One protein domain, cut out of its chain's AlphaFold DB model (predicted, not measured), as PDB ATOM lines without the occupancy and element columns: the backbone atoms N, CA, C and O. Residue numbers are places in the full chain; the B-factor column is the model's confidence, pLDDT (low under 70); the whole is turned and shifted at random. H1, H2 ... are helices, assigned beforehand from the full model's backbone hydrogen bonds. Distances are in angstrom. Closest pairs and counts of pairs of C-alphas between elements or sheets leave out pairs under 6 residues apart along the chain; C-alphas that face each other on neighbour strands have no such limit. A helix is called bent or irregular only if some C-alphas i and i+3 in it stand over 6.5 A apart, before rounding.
ATOM      1  N   HIS A 331      -4.038  -2.036  96.738       91.56
ATOM      2  CA  HIS A 331      -3.239  -0.812  96.671       91.56
ATOM      3  C   HIS A 331      -2.683  -0.570  95.260       91.56
ATOM      4  O   HIS A 331      -2.803   0.534  94.730       91.56
ATOM      5  N   ALA A 332      -2.146  -1.607  94.610       91.88
ATOM      6  CA  ALA A 332      -1.660  -1.523  93.236       91.88
ATOM      7  C   ALA A 332      -2.775  -1.147  92.241       91.88
ATOM      8  O   ALA A 332      -2.543  -0.340  91.344       91.88
ATOM      9  N   LEU A 333      -3.996  -1.670  92.411       92.00
ATOM     10  CA  LEU A 333      -5.147  -1.289  91.581       92.00
ATOM     11  C   LEU A 333      -5.580   0.166  91.806       92.00
ATOM     12  O   LEU A 333      -5.923   0.860  90.850       92.00
ATOM     13  N   LEU A 334      -5.539   0.653  93.047       91.94
ATOM     14  CA  LEU A 334      -5.834   2.053  93.360       91.94
ATOM     15  C   LEU A 334      -4.783   3.003  92.772       91.94
ATOM     16  O   LEU A 334      -5.140   4.059  92.254       91.94
ATOM     17  N   GLN A 335      -3.506   2.617  92.791       92.94
ATOM     18  CA  GLN A 335      -2.447   3.370  92.121       92.94
ATOM     19  C   GLN A 335      -2.643   3.366  90.599       92.94
ATOM     20  O   GLN A 335      -2.617   4.422  89.969       92.94
ATOM     21  N   ARG A 336      -2.951   2.198  90.020       92.56
ATOM     22  CA  ARG A 336      -3.257   2.060  88.593       92.56
ATOM     23  C   ARG A 336      -4.443   2.926  88.168       92.56
ATOM     24  O   ARG A 336      -4.397   3.556  87.117       92.56
ATOM     25  N   ARG A 337      -5.482   3.025  89.001       93.88
ATOM     26  CA  ARG A 337      -6.617   3.933  88.776       93.88
ATOM     27  C   ARG A 337      -6.155   5.383  88.608       93.88
ATOM     28  O   ARG A 337      -6.632   6.053  87.700       93.88
ATOM     29  N   ILE A 338      -5.239   5.862  89.452       93.88
ATOM     30  CA  ILE A 338      -4.720   7.240  89.376       93.88
ATOM     31  C   ILE A 338      -3.987   7.470  88.045       93.88
ATOM     32  O   ILE A 338      -4.219   8.483  87.390       93.88
ATOM     33  N   GLU A 339      -3.169   6.511  87.602       94.44
ATOM     34  CA  GLU A 339      -2.465   6.568  86.307       94.44
ATOM     35  C   GLU A 339      -3.419   6.572  85.101       94.44
ATOM     36  O   GLU A 339      -3.184   7.240  84.091       94.44
ATOM     37  N   LEU A 340      -4.508   5.807  85.179       94.25
ATOM     38  CA  LEU A 340      -5.507   5.776  84.114       94.25
ATOM     39  C   LEU A 340      -6.299   7.086  84.066       94.25
ATOM     40  O   LEU A 340      -6.537   7.599  82.977       94.25
ATOM     41  N   LEU A 341      -6.665   7.657  85.217       94.81
ATOM     42  CA  LEU A 341      -7.359   8.947  85.276       94.81
ATOM     43  C   LEU A 341      -6.483  10.095  84.760       94.81
ATOM     44  O   LEU A 341      -6.982  10.930  84.009       94.81
ATOM     45  N   SER A 342      -5.179  10.102  85.053       94.06
ATOM     46  CA  SER A 342      -4.263  11.087  84.457       94.06
ATOM     47  C   SER A 342      -4.129  10.906  82.940       94.06
ATOM     48  O   SER A 342      -4.026  11.880  82.197       94.06
ATOM     49  N   SER A 343      -4.216   9.667  82.448       92.69
ATOM     50  CA  SER A 343      -4.255   9.386  81.009       92.69
ATOM     51  C   SER A 343      -5.549   9.884  80.346       92.69
ATOM     52  O   SER A 343      -5.497  10.359  79.211       92.69
ATOM     53  N   VAL A 344      -6.697   9.808  81.035       94.31
ATOM     54  CA  VAL A 344      -7.961  10.428  80.582       94.31
ATOM     55  C   VAL A 344      -7.821  11.941  80.527       94.31
ATOM     56  O   VAL A 344      -8.228  12.550  79.542       94.31
ATOM     57  N   GLU A 345      -7.211  12.539  81.551       92.81
ATOM     58  CA  GLU A 345      -6.962  13.979  81.602       92.81
ATOM     59  C   GLU A 345      -6.123  14.444  80.413       92.81
ATOM     60  O   GLU A 345      -6.487  15.404  79.741       92.81
ATOM     61  N   ALA A 346      -5.055  13.711  80.087       91.38
ATOM     62  CA  ALA A 346      -4.214  14.008  78.932       91.38
ATOM     63  C   ALA A 346      -4.999  13.955  77.609       91.38
ATOM     64  O   ALA A 346      -4.823  14.827  76.760       91.38
ATOM     65  N   ILE A 347      -5.895  12.970  77.437       90.94
ATOM     66  CA  ILE A 347      -6.768  12.883  76.253       90.94
ATOM     67  C   ILE A 347      -7.751  14.060  76.222       90.94
ATOM     68  O   ILE A 347      -7.938  14.667  75.171       90.94
ATOM     69  N   ALA A 348      -8.357  14.418  77.355       91.12
ATOM     70  CA  ALA A 348      -9.303  15.528  77.435       91.12
ATOM     71  C   ALA A 348      -8.632  16.884  77.142       91.12
ATOM     72  O   ALA A 348      -9.139  17.658  76.333       91.12
ATOM     73  N   GLN A 349      -7.454  17.139  77.722       90.50
ATOM     74  CA  GLN A 349      -6.635  18.323  77.437       90.50
ATOM     75  C   GLN A 349      -6.191  18.372  75.972       90.50
ATOM     76  O   GLN A 349      -6.103  19.443  75.376       90.50
ATOM     77  N   TRP A 350      -5.883  17.220  75.377       89.62
ATOM     78  CA  TRP A 350      -5.563  17.140  73.959       89.62
ATOM     79  C   TRP A 350      -6.765  17.495  73.071       89.62
ATOM     80  O   TRP A 350      -6.621  18.325  72.175       89.62
ATOM     81  N   MET A 351      -7.954  16.951  73.346       88.69
ATOM     82  CA  MET A 351      -9.166  17.274  72.579       88.69
ATOM     83  C   MET A 351      -9.496  18.770  72.640       88.69
ATOM     84  O   MET A 351      -9.827  19.366  71.616       88.69
ATOM     85  N   GLU A 352      -9.340  19.390  73.811       88.38
ATOM     86  CA  GLU A 352      -9.536  20.832  73.998       88.38
ATOM     87  C   GLU A 352      -8.513  21.677  73.218       88.38
ATOM     88  O   GLU A 352      -8.860  22.739  72.707       88.38
ATOM     89  N   ARG A 353      -7.271  21.195  73.045       87.75
ATOM     90  CA  ARG A 353      -6.260  21.853  72.194       87.75
ATOM     91  C   ARG A 353      -6.593  21.778  70.704       87.75
ATOM     92  O   ARG A 353      -6.292  22.724  69.982       87.75
ATOM     93  N   VAL A 354      -7.158  20.661  70.242       85.12
ATOM     94  CA  VAL A 354      -7.479  20.461  68.818       85.12
ATOM     95  C   VAL A 354      -8.721  21.249  68.409       85.12
ATOM     96  O   VAL A 354      -8.727  21.859  67.344       85.12
ATOM     97  N   ASP A 355      -9.756  21.265  69.250       81.75
ATOM     98  CA  ASP A 355     -10.975  22.031  68.992       81.75
ATOM     99  C   ASP A 355     -11.519  22.640  70.287       81.75
ATOM    100  O   ASP A 355     -12.414  22.107  70.955       81.75
ATOM    101  N   ALA A 356     -10.958  23.801  70.628       80.50
ATOM    102  CA  ALA A 356     -11.338  24.548  71.817       80.50
ATOM    103  C   ALA A 356     -12.821  24.932  71.799       80.50
ATOM    104  O   ALA A 356     -13.432  24.980  72.852       80.50
ATOM    105  N   THR A 357     -13.435  25.160  70.634       80.75
ATOM    106  CA  THR A 357     -14.838  25.607  70.568       80.75
ATOM    107  C   THR A 357     -15.818  24.512  70.974       80.75
ATOM    108  O   THR A 357     -16.820  24.787  71.635       80.75
ATOM    109  N   LYS A 358     -15.504  23.262  70.624       80.44
ATOM    110  CA  LYS A 358     -16.365  22.103  70.862       80.44
ATOM    111  C   LYS A 358     -16.131  21.439  72.218       80.44
ATOM    112  O   LYS A 358     -17.062  20.850  72.765       80.44
ATOM    113  N   TYR A 359     -14.913  21.520  72.756       82.50
ATOM    114  CA  TYR A 359     -14.494  20.750  73.933       82.50
ATOM    115  C   TYR A 359     -14.086  21.611  75.145       82.50
ATOM    116  O   TYR A 359     -13.360  21.131  76.018       82.50
ATOM    117  N   THR A 360     -14.564  22.860  75.229       79.31
ATOM    118  CA  THR A 360     -14.273  23.762  76.365       79.31
ATOM    119  C   THR A 360     -14.627  23.139  77.721       79.31
ATOM    120  O   THR A 360     -15.729  22.632  77.927       79.31
ATOM    121  N   GLY A 361     -13.701  23.207  78.682       77.25
ATOM    122  CA  GLY A 361     -13.960  22.861  80.087       77.25
ATOM    123  C   GLY A 361     -14.096  21.363  80.389       77.25
ATOM    124  O   GLY A 361     -14.381  20.984  81.528       77.25
ATOM    125  N   ILE A 362     -13.865  20.489  79.404       82.38
ATOM    126  CA  ILE A 362     -13.932  19.031  79.587       82.38
ATOM    127  C   ILE A 362     -12.714  18.515  80.364       82.38
ATOM    128  O   ILE A 362     -12.848  17.615  81.197       82.38
ATOM    129  N   SER A 363     -11.539  19.116  80.152       74.44
ATOM    130  CA  SER A 363     -10.277  18.727  80.797       74.44
ATOM    131  C   SER A 363     -10.353  18.713  82.327       74.44
ATOM    132  O   SER A 363      -9.845  17.787  82.951       74.44
ATOM    133  N   GLY A 364     -11.055  19.676  82.932       70.31
ATOM    134  CA  GLY A 364     -11.201  19.777  84.388       70.31
ATOM    135  C   GLY A 364     -12.218  18.817  85.018       70.31
ATOM    136  O   GLY A 364     -12.201  18.630  86.232       70.31
ATOM    137  N   SER A 365     -13.112  18.207  84.231       80.94
ATOM    138  CA  SER A 365     -14.189  17.347  84.753       80.94
ATOM    139  C   SER A 365     -14.006  15.862  84.430       80.94
ATOM    140  O   SER A 365     -14.477  15.017  85.197       80.94
ATOM    141  N   ALA A 366     -13.295  15.536  83.344       78.38
ATOM    142  CA  ALA A 366     -13.183  14.179  82.814       78.38
ATOM    143  C   ALA A 366     -12.385  13.207  83.707       78.38
ATOM    144  O   ALA A 366     -12.742  12.034  83.782       78.38
ATOM    145  N   SER A 367     -11.337  13.664  84.403       84.44
ATOM    146  CA  SER A 367     -10.459  12.805  85.224       84.44
ATOM    147  C   SER A 367     -10.809  12.770  86.717       84.44
ATOM    148  O   SER A 367     -10.147  12.073  87.486       84.44
ATOM    149  N   TYR A 368     -11.861  13.478  87.143       83.50
ATOM    150  CA  TYR A 368     -12.195  13.642  88.565       83.50
ATOM    151  C   TYR A 368     -12.568  12.322  89.269       83.50
ATOM    152  O   TYR A 368     -12.245  12.115  90.437       83.50
ATOM    153  N   SER A 369     -13.240  11.412  88.562       91.62
ATOM    154  CA  SER A 369     -13.675  10.107  89.077       91.62
ATOM    155  C   SER A 369     -13.734   9.075  87.955       91.62
ATOM    156  O   SER A 369     -13.798   9.437  86.775       91.62
ATOM    157  N   CYS A 370     -13.780   7.779  88.293       92.31
ATOM    158  CA  CYS A 370     -14.028   6.742  87.287       92.31
ATOM    159  C   CYS A 370     -15.380   6.964  86.597       92.31
ATOM    160  O   CYS A 370     -15.488   6.783  85.389       92.31
ATOM    161  N   ALA A 371     -16.402   7.412  87.335       91.69
ATOM    162  CA  ALA A 371     -17.717   7.703  86.766       91.69
ATOM    163  C   ALA A 371     -17.654   8.830  85.721       91.69
ATOM    164  O   ALA A 371     -18.179   8.671  84.620       91.69
ATOM    165  N   ASN A 372     -16.962   9.930  86.026       93.06
ATOM    166  CA  ASN A 372     -16.800  11.045  85.095       93.06
ATOM    167  C   ASN A 372     -15.997  10.645  83.857       93.06
ATOM    168  O   ASN A 372     -16.382  11.007  82.747       93.06
ATOM    169  N   ALA A 373     -14.946   9.842  84.026       94.44
ATOM    170  CA  ALA A 373     -14.178   9.313  82.907       94.44
ATOM    171  C   ALA A 373     -15.046   8.449  81.975       94.44
ATOM    172  O   ALA A 373     -14.942   8.551  80.754       94.44
ATOM    173  N   LEU A 374     -15.948   7.635  82.531       93.44
ATOM    174  CA  LEU A 374     -16.888   6.835  81.740       93.44
ATOM    175  C   LEU A 374     -17.951   7.696  81.046       93.44
ATOM    176  O   LEU A 374     -18.311   7.403  79.906       93.44
ATOM    177  N   PHE A 375     -18.433   8.768  81.683       93.19
ATOM    178  CA  PHE A 375     -19.296   9.745  81.010       93.19
ATOM    179  C   PHE A 375     -18.561  10.419  79.851       93.19
ATOM    180  O   PHE A 375     -19.087  10.463  78.741       93.19
ATOM    181  N   PHE A 376     -17.322  10.858  80.072       93.75
ATOM    182  CA  PHE A 376     -16.476  11.434  79.032       93.75
ATOM    183  C   PHE A 376     -16.296  10.472  77.847       93.75
ATOM    184  O   PHE A 376     -16.492  10.873  76.699       93.75
ATOM    185  N   TYR A 377     -16.031   9.188  78.114       93.62
ATOM    186  CA  TYR A 377     -15.951   8.175  77.065       93.62
ATOM    187  C   TYR A 377     -17.248   8.070  76.261       93.62
ATOM    188  O   TYR A 377     -17.216   8.185  75.037       93.62
ATOM    189  N   ARG A 378     -18.392   7.908  76.937       93.69
ATOM    190  CA  ARG A 378     -19.700   7.733  76.286       93.69
ATOM    191  C   ARG A 378     -20.107   8.937  75.434       93.69
ATOM    192  O   ARG A 378     -20.609   8.749  74.332       93.69
ATOM    193  N   PHE A 379     -19.890  10.160  75.920       90.31
ATOM    194  CA  PHE A 379     -20.352  11.373  75.233       90.31
ATOM    195  C   PHE A 379     -19.383  11.900  74.170       90.31
ATOM    196  O   PHE A 379     -19.840  12.461  73.175       90.31
ATOM    197  N   HIS A 380     -18.068  11.733  74.349       88.38
ATOM    198  CA  HIS A 380     -17.075  12.388  73.487       88.38
ATOM    199  C   HIS A 380     -16.201  11.425  72.679       88.38
ATOM    200  O   HIS A 380     -15.731  11.807  71.609       88.38
ATOM    201  N   ILE A 381     -15.986  10.190  73.143       90.19
ATOM    202  CA  ILE A 381     -15.033   9.256  72.518       90.19
ATOM    203  C   ILE A 381     -15.735   8.109  71.791       90.19
ATOM    204  O   ILE A 381     -15.302   7.730  70.705       90.19
ATOM    205  N   GLN A 382     -16.817   7.560  72.344       90.62
ATOM    206  CA  GLN A 382     -17.447   6.334  71.850       90.62
ATOM    207  C   GLN A 382     -17.863   6.442  70.376       90.62
ATOM    208  O   GLN A 382     -17.545   5.561  69.585       90.62
ATOM    209  N   ALA A 383     -18.473   7.563  69.975       88.12
ATOM    210  CA  ALA A 383     -18.854   7.792  68.581       88.12
ATOM    211  C   ALA A 383     -17.645   7.832  67.623       88.12
ATOM    212  O   ALA A 383     -17.740   7.342  66.499       88.12
ATOM    213  N   LEU A 384     -16.504   8.377  68.066       86.62
ATOM    214  CA  LEU A 384     -15.266   8.423  67.277       86.62
ATOM    215  C   LEU A 384     -14.681   7.015  67.106       86.62
ATOM    216  O   LEU A 384     -14.271   6.630  66.012       86.62
ATOM    217  N   VAL A 385     -14.678   6.236  68.189       87.38
ATOM    218  CA  VAL A 385     -14.203   4.848  68.208       87.38
ATOM    219  C   VAL A 385     -15.064   3.961  67.307       87.38
ATOM    220  O   VAL A 385     -14.531   3.244  66.462       87.38
ATOM    221  N   ASP A 386     -16.390   4.066  67.412       87.94
ATOM    222  CA  ASP A 386     -17.328   3.294  66.594       87.94
ATOM    223  C   ASP A 386     -17.163   3.578  65.098       87.94
ATOM    224  O   ASP A 386     -17.328   2.678  64.273       87.94
ATOM    225  N   GLN A 387     -16.824   4.813  64.725       82.94
ATOM    226  CA  GLN A 387     -16.545   5.165  63.334       82.94
ATOM    227  C   GLN A 387     -15.240   4.559  62.832       82.94
ATOM    228  O   GLN A 387     -15.229   4.001  61.738       82.94
ATOM    229  N   VAL A 388     -14.164   4.607  63.623       82.88
ATOM    230  CA  VAL A 388     -12.889   3.961  63.264       82.88
ATOM    231  C   VAL A 388     -13.056   2.446  63.148       82.88
ATOM    232  O   VAL A 388     -12.506   1.845  62.230       82.88
ATOM    233  N   ASN A 389     -13.867   1.831  64.012       82.75
ATOM    234  CA  ASN A 389     -14.150   0.396  63.969       82.75
ATOM    235  C   ASN A 389     -15.017  -0.014  62.758       82.75
ATOM    236  O   ASN A 389     -14.880  -1.133  62.270       82.75
ATOM    237  N   LYS A 390     -15.894   0.870  62.258       81.19
ATOM    238  CA  LYS A 390     -16.764   0.612  61.090       81.19
ATOM    239  C   LYS A 390     -16.125   0.979  59.749       81.19
ATOM    240  O   LYS A 390     -16.453   0.370  58.734       81.19
ATOM    241  N   ALA A 391     -15.254   1.984  59.715       65.75
ATOM    242  CA  ALA A 391     -14.643   2.473  58.485       65.75
ATOM    243  C   ALA A 391     -13.399   1.647  58.131       65.75
ATOM    244  O   ALA A 391     -12.333   1.835  58.711       65.75
ATOM    245  N   SER A 392     -13.517   0.754  57.146       55.91
ATOM    246  CA  SER A 392     -12.354   0.046  56.592       55.91
ATOM    247  C   SER A 392     -11.531   0.921  55.633       55.91
ATOM    248  O   SER A 392     -10.332   0.696  55.520       55.91
ATOM    249  N   HIS A 393     -12.131   1.939  54.984       52.81
ATOM    250  CA  HIS A 393     -11.466   2.725  53.921       52.81
ATOM    251  C   HIS A 393     -11.897   4.204  53.749       52.81
ATOM    252  O   HIS A 393     -11.487   4.822  52.773       52.81
ATOM    253  N   SER A 394     -12.704   4.812  54.632       48.66
ATOM    254  CA  SER A 394     -13.195   6.193  54.414       48.66
ATOM    255  C   SER A 394     -12.600   7.224  55.380       48.66
ATOM    256  O   SER A 394     -12.804   7.126  56.592       48.66
ATOM    257  N   ASP A 395     -11.949   8.247  54.822       53.97
ATOM    258  CA  ASP A 395     -11.507   9.465  55.510       53.97
ATOM    259  C   ASP A 395     -12.717  10.313  55.944       53.97
ATOM    260  O   ASP A 395     -13.243  11.128  55.192       53.97
ATOM    261  N   SER A 396     -13.188  10.099  57.172       59.66
ATOM    262  CA  SER A 396     -14.138  10.993  57.853       59.66
ATOM    263  C   SER A 396     -13.373  12.050  58.661       59.66
ATOM    264  O   SER A 396     -12.371  11.718  59.298       59.66
ATOM    265  N   GLU A 397     -13.873  13.289  58.741       60.31
ATOM    266  CA  GLU A 397     -13.351  14.367  59.611       60.31
ATOM    267  C   GLU A 397     -13.245  13.982  61.100       60.31
ATOM    268  O   GLU A 397     -12.572  14.640  61.880       60.31
ATOM    269  N   GLN A 398     -13.916  12.920  61.535       56.88
ATOM    270  CA  GLN A 398     -13.853  12.430  62.915       56.88
ATOM    271  C   GLN A 398     -12.830  11.295  63.082       56.88
ATOM    272  O   GLN A 398     -12.289  11.097  64.170       56.88
ATOM    273  N   SER A 399     -12.475  10.612  61.987       66.38
ATOM    274  CA  SER A 399     -11.322   9.706  61.945       66.38
ATOM    275  C   SER A 399      -9.994  10.472  61.997       66.38
ATOM    276  O   SER A 399      -9.017   9.952  62.537       66.38
ATOM    277  N   THR A 400      -9.961  11.730  61.532       75.69
ATOM    278  CA  THR A 400      -8.764  12.586  61.610       75.69
ATOM    279  C   THR A 400      -8.397  12.932  63.053       75.69
ATOM    280  O   THR A 400      -7.213  12.932  63.374       75.69
ATOM    281  N   LEU A 401      -9.374  13.114  63.955       82.25
ATOM    282  CA  LEU A 401      -9.125  13.320  65.387       82.25
ATOM    283  C   LEU A 401      -8.342  12.141  65.984       82.25
ATOM    284  O   LEU A 401      -7.227  12.322  66.469       82.25
ATOM    285  N   LEU A 402      -8.850  10.909  65.889       83.88
ATOM    286  CA  LEU A 402      -8.142   9.742  66.438       83.88
ATOM    287  C   LEU A 402      -6.814   9.454  65.717       83.88
ATOM    288  O   LEU A 402      -5.868   8.994  66.359       83.88
ATOM    289  N   ARG A 403      -6.697   9.781  64.422       85.06
ATOM    290  CA  ARG A 403      -5.406   9.771  63.708       85.06
ATOM    291  C   ARG A 403      -4.428  10.799  64.273       85.06
ATOM    292  O   ARG A 403      -3.265  10.478  64.473       85.06
ATOM    293  N   SER A 404      -4.878  12.008  64.591       86.62
ATOM    294  CA  SER A 404      -4.015  13.027  65.197       86.62
ATOM    295  C   SER A 404      -3.586  12.666  66.625       86.62
ATOM    296  O   SER A 404      -2.436  12.908  66.983       86.62
ATOM    297  N   LEU A 405      -4.432  11.972  67.399       85.75
ATOM    298  CA  LEU A 405      -4.034  11.376  68.683       85.75
ATOM    299  C   LEU A 405      -2.975  10.272  68.503       85.75
ATOM    300  O   LEU A 405      -2.041  10.169  69.297       85.75
ATOM    301  N   PHE A 406      -3.109   9.445  67.459       87.25
ATOM    302  CA  PHE A 406      -2.101   8.443  67.099       87.25
ATOM    303  C   PHE A 406      -0.751   9.113  66.801       87.25
ATOM    304  O   PHE A 406       0.270   8.692  67.345       87.25
ATOM    305  N   ILE A 407      -0.753  10.187  66.006       88.31
ATOM    306  CA  ILE A 407       0.455  10.945  65.652       88.31
ATOM    307  C   ILE A 407       1.091  11.580  66.894       88.31
ATOM    308  O   ILE A 407       2.302  11.474  67.062       88.31
ATOM    309  N   GLU A 408       0.309  12.185  67.794       87.38
ATOM    310  CA  GLU A 408       0.848  12.789  69.023       87.38
ATOM    311  C   GLU A 408       1.527  11.745  69.927       87.38
ATOM    312  O   GLU A 408       2.579  12.021  70.504       87.38
ATOM    313  N   ARG A 409       0.968  10.531  70.035       86.69
ATOM    314  CA  ARG A 409       1.526   9.479  70.904       86.69
ATOM    315  C   ARG A 409       2.682   8.694  70.292       86.69
ATOM    316  O   ARG A 409       3.573   8.282  71.030       86.69
ATOM    317  N   LEU A 410       2.641   8.422  68.988       87.06
ATOM    318  CA  LEU A 410       3.609   7.548  68.310       87.06
ATOM    319  C   LEU A 410       4.598   8.305  67.415       87.06
ATOM    320  O   LEU A 410       5.546   7.699  66.922       87.06
ATOM    321  N   GLY A 411       4.395   9.606  67.189       87.44
ATOM    322  CA  GLY A 411       5.280  10.455  66.388       87.44
ATOM    323  C   GLY A 411       5.290  10.134  64.891       87.44
ATOM    324  O   GLY A 411       6.195  10.571  64.182       87.44
ATOM    325  N   ARG A 412       4.322   9.350  64.401       89.38
ATOM    326  CA  ARG A 412       4.207   8.938  62.994       89.38
ATOM    327  C   ARG A 412       2.753   8.769  62.580       89.38
ATOM    328  O   ARG A 412       1.889   8.576  63.431       89.38
ATOM    329  N   GLU A 413       2.502   8.764  61.275       83.94
ATOM    330  CA  GLU A 413       1.187   8.419  60.735       83.94
ATOM    331  C   GLU A 413       0.917   6.902  60.788       83.94
ATOM    332  O   GLU A 413       1.860   6.090  60.768       83.94
ATOM    333  N   PRO A 414      -0.362   6.500  60.907       83.19
ATOM    334  CA  PRO A 414      -0.751   5.104  60.783       83.19
ATOM    335  C   PRO A 414      -0.546   4.639  59.339       83.19
ATOM    336  O   PRO A 414      -0.922   5.334  58.401       83.19
ATOM    337  N   ARG A 415       0.030   3.447  59.169       79.75
ATOM    338  CA  ARG A 415       0.271   2.829  57.858       79.75
ATOM    339  C   ARG A 415      -1.044   2.513  57.153       79.75
ATOM    340  O   ARG A 415      -1.201   2.839  55.987       79.75
ATOM    341  N   ASP A 416      -1.986   1.946  57.909       79.88
ATOM    342  CA  ASP A 416      -3.296   1.511  57.429       79.88
ATOM    343  C   ASP A 416      -4.398   1.822  58.450       79.88
ATOM    344  O   ASP A 416      -4.152   1.952  59.654       79.88
ATOM    345  N   GLY A 417      -5.655   1.822  57.991       77.12
ATOM    346  CA  GLY A 417      -6.828   1.919  58.871       77.12
ATOM    347  C   GLY A 417      -6.889   0.810  59.932       77.12
ATOM    348  O   GLY A 417      -7.340   1.046  61.053       77.12
ATOM    349  N   THR A 418      -6.353  -0.379  59.633       82.12
ATOM    350  CA  THR A 418      -6.275  -1.496  60.589       82.12
ATOM    351  C   THR A 418      -5.292  -1.220  61.730       82.12
ATOM    352  O   THR A 418      -5.540  -1.616  62.870       82.12
ATOM    353  N   GLU A 419      -4.193  -0.504  61.471       83.00
ATOM    354  CA  GLU A 419      -3.241  -0.098  62.506       83.00
ATOM    355  C   GLU A 419      -3.874   0.918  63.462       83.00
ATOM    356  O   GLU A 419      -3.740   0.792  64.683       83.00
ATOM    357  N   LEU A 420      -4.639   1.867  62.919       84.19
ATOM    358  CA  LEU A 420      -5.398   2.821  63.721       84.19
ATOM    359  C   LEU A 420      -6.436   2.116  64.609       84.19
ATOM    360  O   LEU A 420      -6.510   2.403  65.803       84.19
ATOM    361  N   GLN A 421      -7.191   1.155  64.067       84.81
ATOM    362  CA  GLN A 421      -8.141   0.348  64.844       84.81
ATOM    363  C   GLN A 421      -7.450  -0.410  65.986       84.81
ATOM    364  O   GLN A 421      -7.911  -0.377  67.130       84.81
ATOM    365  N   ARG A 422      -6.304  -1.053  65.712       86.12
ATOM    366  CA  ARG A 422      -5.511  -1.737  66.749       86.12
ATOM    367  C   ARG A 422      -5.053  -0.764  67.834       86.12
ATOM    368  O   ARG A 422      -5.152  -1.097  69.013       86.12
ATOM    369  N   PHE A 423      -4.601   0.433  67.460       88.62
ATOM    370  CA  PHE A 423      -4.195   1.463  68.414       88.62
ATOM    371  C   PHE A 423      -5.355   1.915  69.305       88.62
ATOM    372  O   PHE A 423      -5.197   1.936  70.528       88.62
ATOM    373  N   VAL A 424      -6.509   2.238  68.715       88.62
ATOM    374  CA  VAL A 424      -7.708   2.679  69.444       88.62
ATOM    375  C   VAL A 424      -8.160   1.602  70.428       88.62
ATOM    376  O   VAL A 424      -8.348   1.886  71.613       88.62
ATOM    377  N   ARG A 425      -8.227   0.347  69.983       87.25
ATOM    378  CA  ARG A 425      -8.580  -0.791  70.836       87.25
ATOM    379  C   ARG A 425      -7.582  -1.003  71.977       87.25
ATOM    380  O   ARG A 425      -7.973  -1.231  73.121       87.25
ATOM    381  N   ALA A 426      -6.283  -0.916  71.687       86.25
ATOM    382  CA  ALA A 426      -5.226  -1.186  72.661       86.25
ATOM    383  C   ALA A 426      -5.018  -0.059  73.687       86.25
ATOM    384  O   ALA A 426      -4.639  -0.354  74.821       86.25
ATOM    385  N   ASN A 427      -5.257   1.202  73.310       87.50
ATOM    386  CA  ASN A 427      -4.920   2.369  74.133       87.50
ATOM    387  C   ASN A 427      -6.134   3.130  74.666       87.50
ATOM    388  O   ASN A 427      -6.062   3.659  75.770       87.50
ATOM    389  N   VAL A 428      -7.228   3.205  73.903       90.31
ATOM    390  CA  VAL A 428      -8.418   3.988  74.271       90.31
ATOM    391  C   VAL A 428      -9.479   3.072  74.870       90.31
ATOM    392  O   VAL A 428      -9.808   3.210  76.045       90.31
ATOM    393  N   GLU A 429      -9.966   2.080  74.119       91.25
ATOM    394  CA  GLU A 429     -11.000   1.158  74.618       91.25
ATOM    395  C   GLU A 429     -10.520   0.388  75.853       91.25
ATOM    396  O   GLU A 429     -11.238   0.290  76.850       91.25
ATOM    397  N   LYS A 430      -9.278  -0.119  75.822       90.50
ATOM    398  CA  LYS A 430      -8.678  -0.827  76.960       90.50
ATOM    399  C   LYS A 430      -8.613   0.047  78.213       90.50
ATOM    400  O   LYS A 430      -8.918  -0.452  79.291       90.50
ATOM    401  N   LEU A 431      -8.257   1.325  78.071       93.00
ATOM    402  CA  LEU A 431      -8.153   2.271  79.183       93.00
ATOM    403  C   LEU A 431      -9.507   2.448  79.879       93.00
ATOM    404  O   LEU A 431      -9.591   2.303  81.098       93.00
ATOM    405  N   PHE A 432     -10.576   2.702  79.119       94.50
ATOM    406  CA  PHE A 432     -11.907   2.897  79.704       94.50
ATOM    407  C   PHE A 432     -12.523   1.592  80.214       94.50
ATOM    408  O   PHE A 432     -13.158   1.598  81.264       94.50
ATOM    409  N   THR A 433     -12.251   0.460  79.554       91.75
ATOM    410  CA  THR A 433     -12.639  -0.872  80.054       91.75
ATOM    411  C   THR A 433     -11.952  -1.191  81.388       91.75
ATOM    412  O   THR A 433     -12.541  -1.816  82.267       91.75
ATOM    413  N   GLU A 434     -10.688  -0.790  81.559       90.94
ATOM    414  CA  GLU A 434      -9.947  -0.969  82.812       90.94
ATOM    415  C   GLU A 434     -10.500  -0.050  83.913       90.94
ATOM    416  O   GLU A 434     -10.755  -0.521  85.021       90.94
ATOM    417  N   LEU A 435     -10.793   1.219  83.602       93.12
ATOM    418  CA  LEU A 435     -11.436   2.152  84.538       93.12
ATOM    419  C   LEU A 435     -12.827   1.695  84.986       93.12
ATOM    420  O   LEU A 435     -13.150   1.829  86.165       93.12
ATOM    421  N   GLU A 436     -13.630   1.128  84.082       92.38
ATOM    422  CA  GLU A 436     -14.945   0.569  84.414       92.38
ATOM    423  C   GLU A 436     -14.829  -0.550  85.453       92.38
ATOM    424  O   GLU A 436     -15.564  -0.571  86.439       92.38
ATOM    425  N   ARG A 437     -13.834  -1.433  85.305       89.00
ATOM    426  CA  ARG A 437     -13.567  -2.493  86.290       89.00
ATOM    427  C   ARG A 437     -13.105  -1.938  87.634       89.00
ATOM    428  O   ARG A 437     -13.456  -2.493  88.669       89.00
ATOM    429  N   LEU A 438     -12.331  -0.852  87.631       91.38
ATOM    430  CA  LEU A 438     -11.798  -0.239  88.850       91.38
ATOM    431  C   LEU A 438     -12.818   0.618  89.614       91.38
ATOM    432  O   LEU A 438     -12.571   0.961  90.772       91.38
ATOM    433  N   GLN A 439     -13.968   0.931  89.010       90.94
ATOM    434  CA  GLN A 439     -15.003   1.775  89.612       90.94
ATOM    435  C   GLN A 439     -15.498   1.237  90.965       90.94
ATOM    436  O   GLN A 439     -15.789   2.017  91.873       90.94
ATOM    437  N   CYS A 440     -15.561  -0.084  91.147       89.56
ATOM    438  CA  CYS A 440     -16.027  -0.675  92.402       89.56
ATOM    439  C   CYS A 440     -15.124  -0.315  93.598       89.56
ATOM    440  O   CYS A 440     -15.626  -0.074  94.694       89.56
ATOM    441  N   PHE A 441     -13.810  -0.184  93.396       90.44
ATOM    442  CA  PHE A 441     -12.867   0.155  94.469       90.44
ATOM    443  C   PHE A 441     -12.942   1.616  94.906       90.44
ATOM    444  O   PHE A 441     -12.557   1.934  96.032       90.44
ATOM    445  N   GLU A 442     -13.441   2.494  94.035       87.00
ATOM    446  CA  GLU A 442     -13.740   3.883  94.380       87.00
ATOM    447  C   GLU A 442     -14.939   3.973  95.334       87.00
ATOM    448  O   GLU A 442     -14.912   4.752  96.283       87.00
ATOM    449  N   LEU A 443     -15.961   3.138  95.117       88.50
ATOM    450  CA  LEU A 443     -17.190   3.126  95.918       88.50
ATOM    451  C   LEU A 443     -17.007   2.441  97.278       88.50
ATOM    452  O   LEU A 443     -17.567   2.880  98.283       88.50
ATOM    453  N   LEU A 444     -16.231   1.358  97.323       91.56
ATOM    454  CA  LEU A 444     -15.980   0.613  98.554       91.56
ATOM    455  C   LEU A 444     -15.027   1.401  99.454       91.56
ATOM    456  O   LEU A 444     -13.896   1.678  99.062       91.56
TER     457      LEU A 444
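This is residues 331 to 444 of the 583 residues of an uncharacterized protein of Pythium insidiosum (UniProt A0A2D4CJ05). Two long helices, H1 and H6, make a V, joined where the first part of H1 meets the last part of H6; the bent helix H4 runs along one side, its arm H4a packing on both, and H5 crosses H6 at the wide end of the V. The short helices H2 and H3 sit by the far part of H1, on the way back to H4. The printed part has 114 residues with six named helices, H1 to H6 in chain order, and no named strand: the class is all helix. It is compact, with a radius of gyration of the C-alphas of 14.3 A, and its outline is elongated, spanning 45 by 29 by 24 A.

Find C-alpha 417 at (-6.828, 1.919, 58.871); from there H6, the longest helix, runs 38.5 A through residues 417 to 443 to C-alpha 443 at (-17.190, 3.126, 95.918). It has a kink of 35 degrees near residue 437 and is irregular, but only just: C-alphas 437 and 440 are 6.8 A apart. Go to C-alpha 331 at (-3.239, -0.812, 96.671) for the beginning of H1, residues 331 to 354, 35.3 A long. H2 is residues 356 to 359, 5.4 A, and H3 is residues 363 to 366, 5.8 A. H4, residues 370 to 390, was assigned as one helix by its hydrogen bonds but is bent: C-alphas 380 and 383 are 7.0 A apart. Its arms are H4a, residues 370 to 380, 15.2 A, and H4b, residues 383 to 390, 10.6 A, at a steep tilt of 66 degrees. H5 is residues 399 to 410, 16.4 A.

Start at Leu 431 of H6, whose C-alpha is 6.6 A from that of Leu 340, the closest pair of H6 and H1; the two touch at a steep tilt of 51 degrees, opposite ways. H4a touches H6, closest at the C-alphas of Cys 370 and Gln 439, 5.6 A, at a shallow tilt of 34 degrees, only just short of steep. H4a and H1 only just touch, with 3 pairs of C-alphas within 8 A, the closest Ala 373 and Val 344 at 6.7 A. H4b touches H6 at the C-alphas of Asn 389 and Gln 421, 6.1 A, at a steep tilt of 46 degrees. H5 touches H6 with residues 402 to 406 alone, about perpendicular at 81 degrees, closest at the C-alphas of Arg 403 and Leu 420, 7.0 A. H5 also touches H4b, closest at the C-alphas of Ser 399 and Val 388, 6.1 A. H3 touches H1, with the C-alphas of Ser 363 and Ala 348 4.7 A apart. H2 and H1 touch only at the corner, and only just, with 3 pairs of C-alphas within 8 A, the closest Tyr 359 and Glu 352 at 5.0 A. H1 and H4b are apart. Every O i to N i+4 pair is within hydrogen-bond range in H1, H4a, H4b and H5, and 17 of 23 are in H6; H2 and H3 are too short for such a pair.

Look at His 393 and Leu 444 for the two C-alphas farthest apart, 44.9 A. The printed part has no cut and no long link. The mean pLDDT of the printed part is 85.4; it falls under 70 at residues 391 to 399, of which 399 belongs to H5.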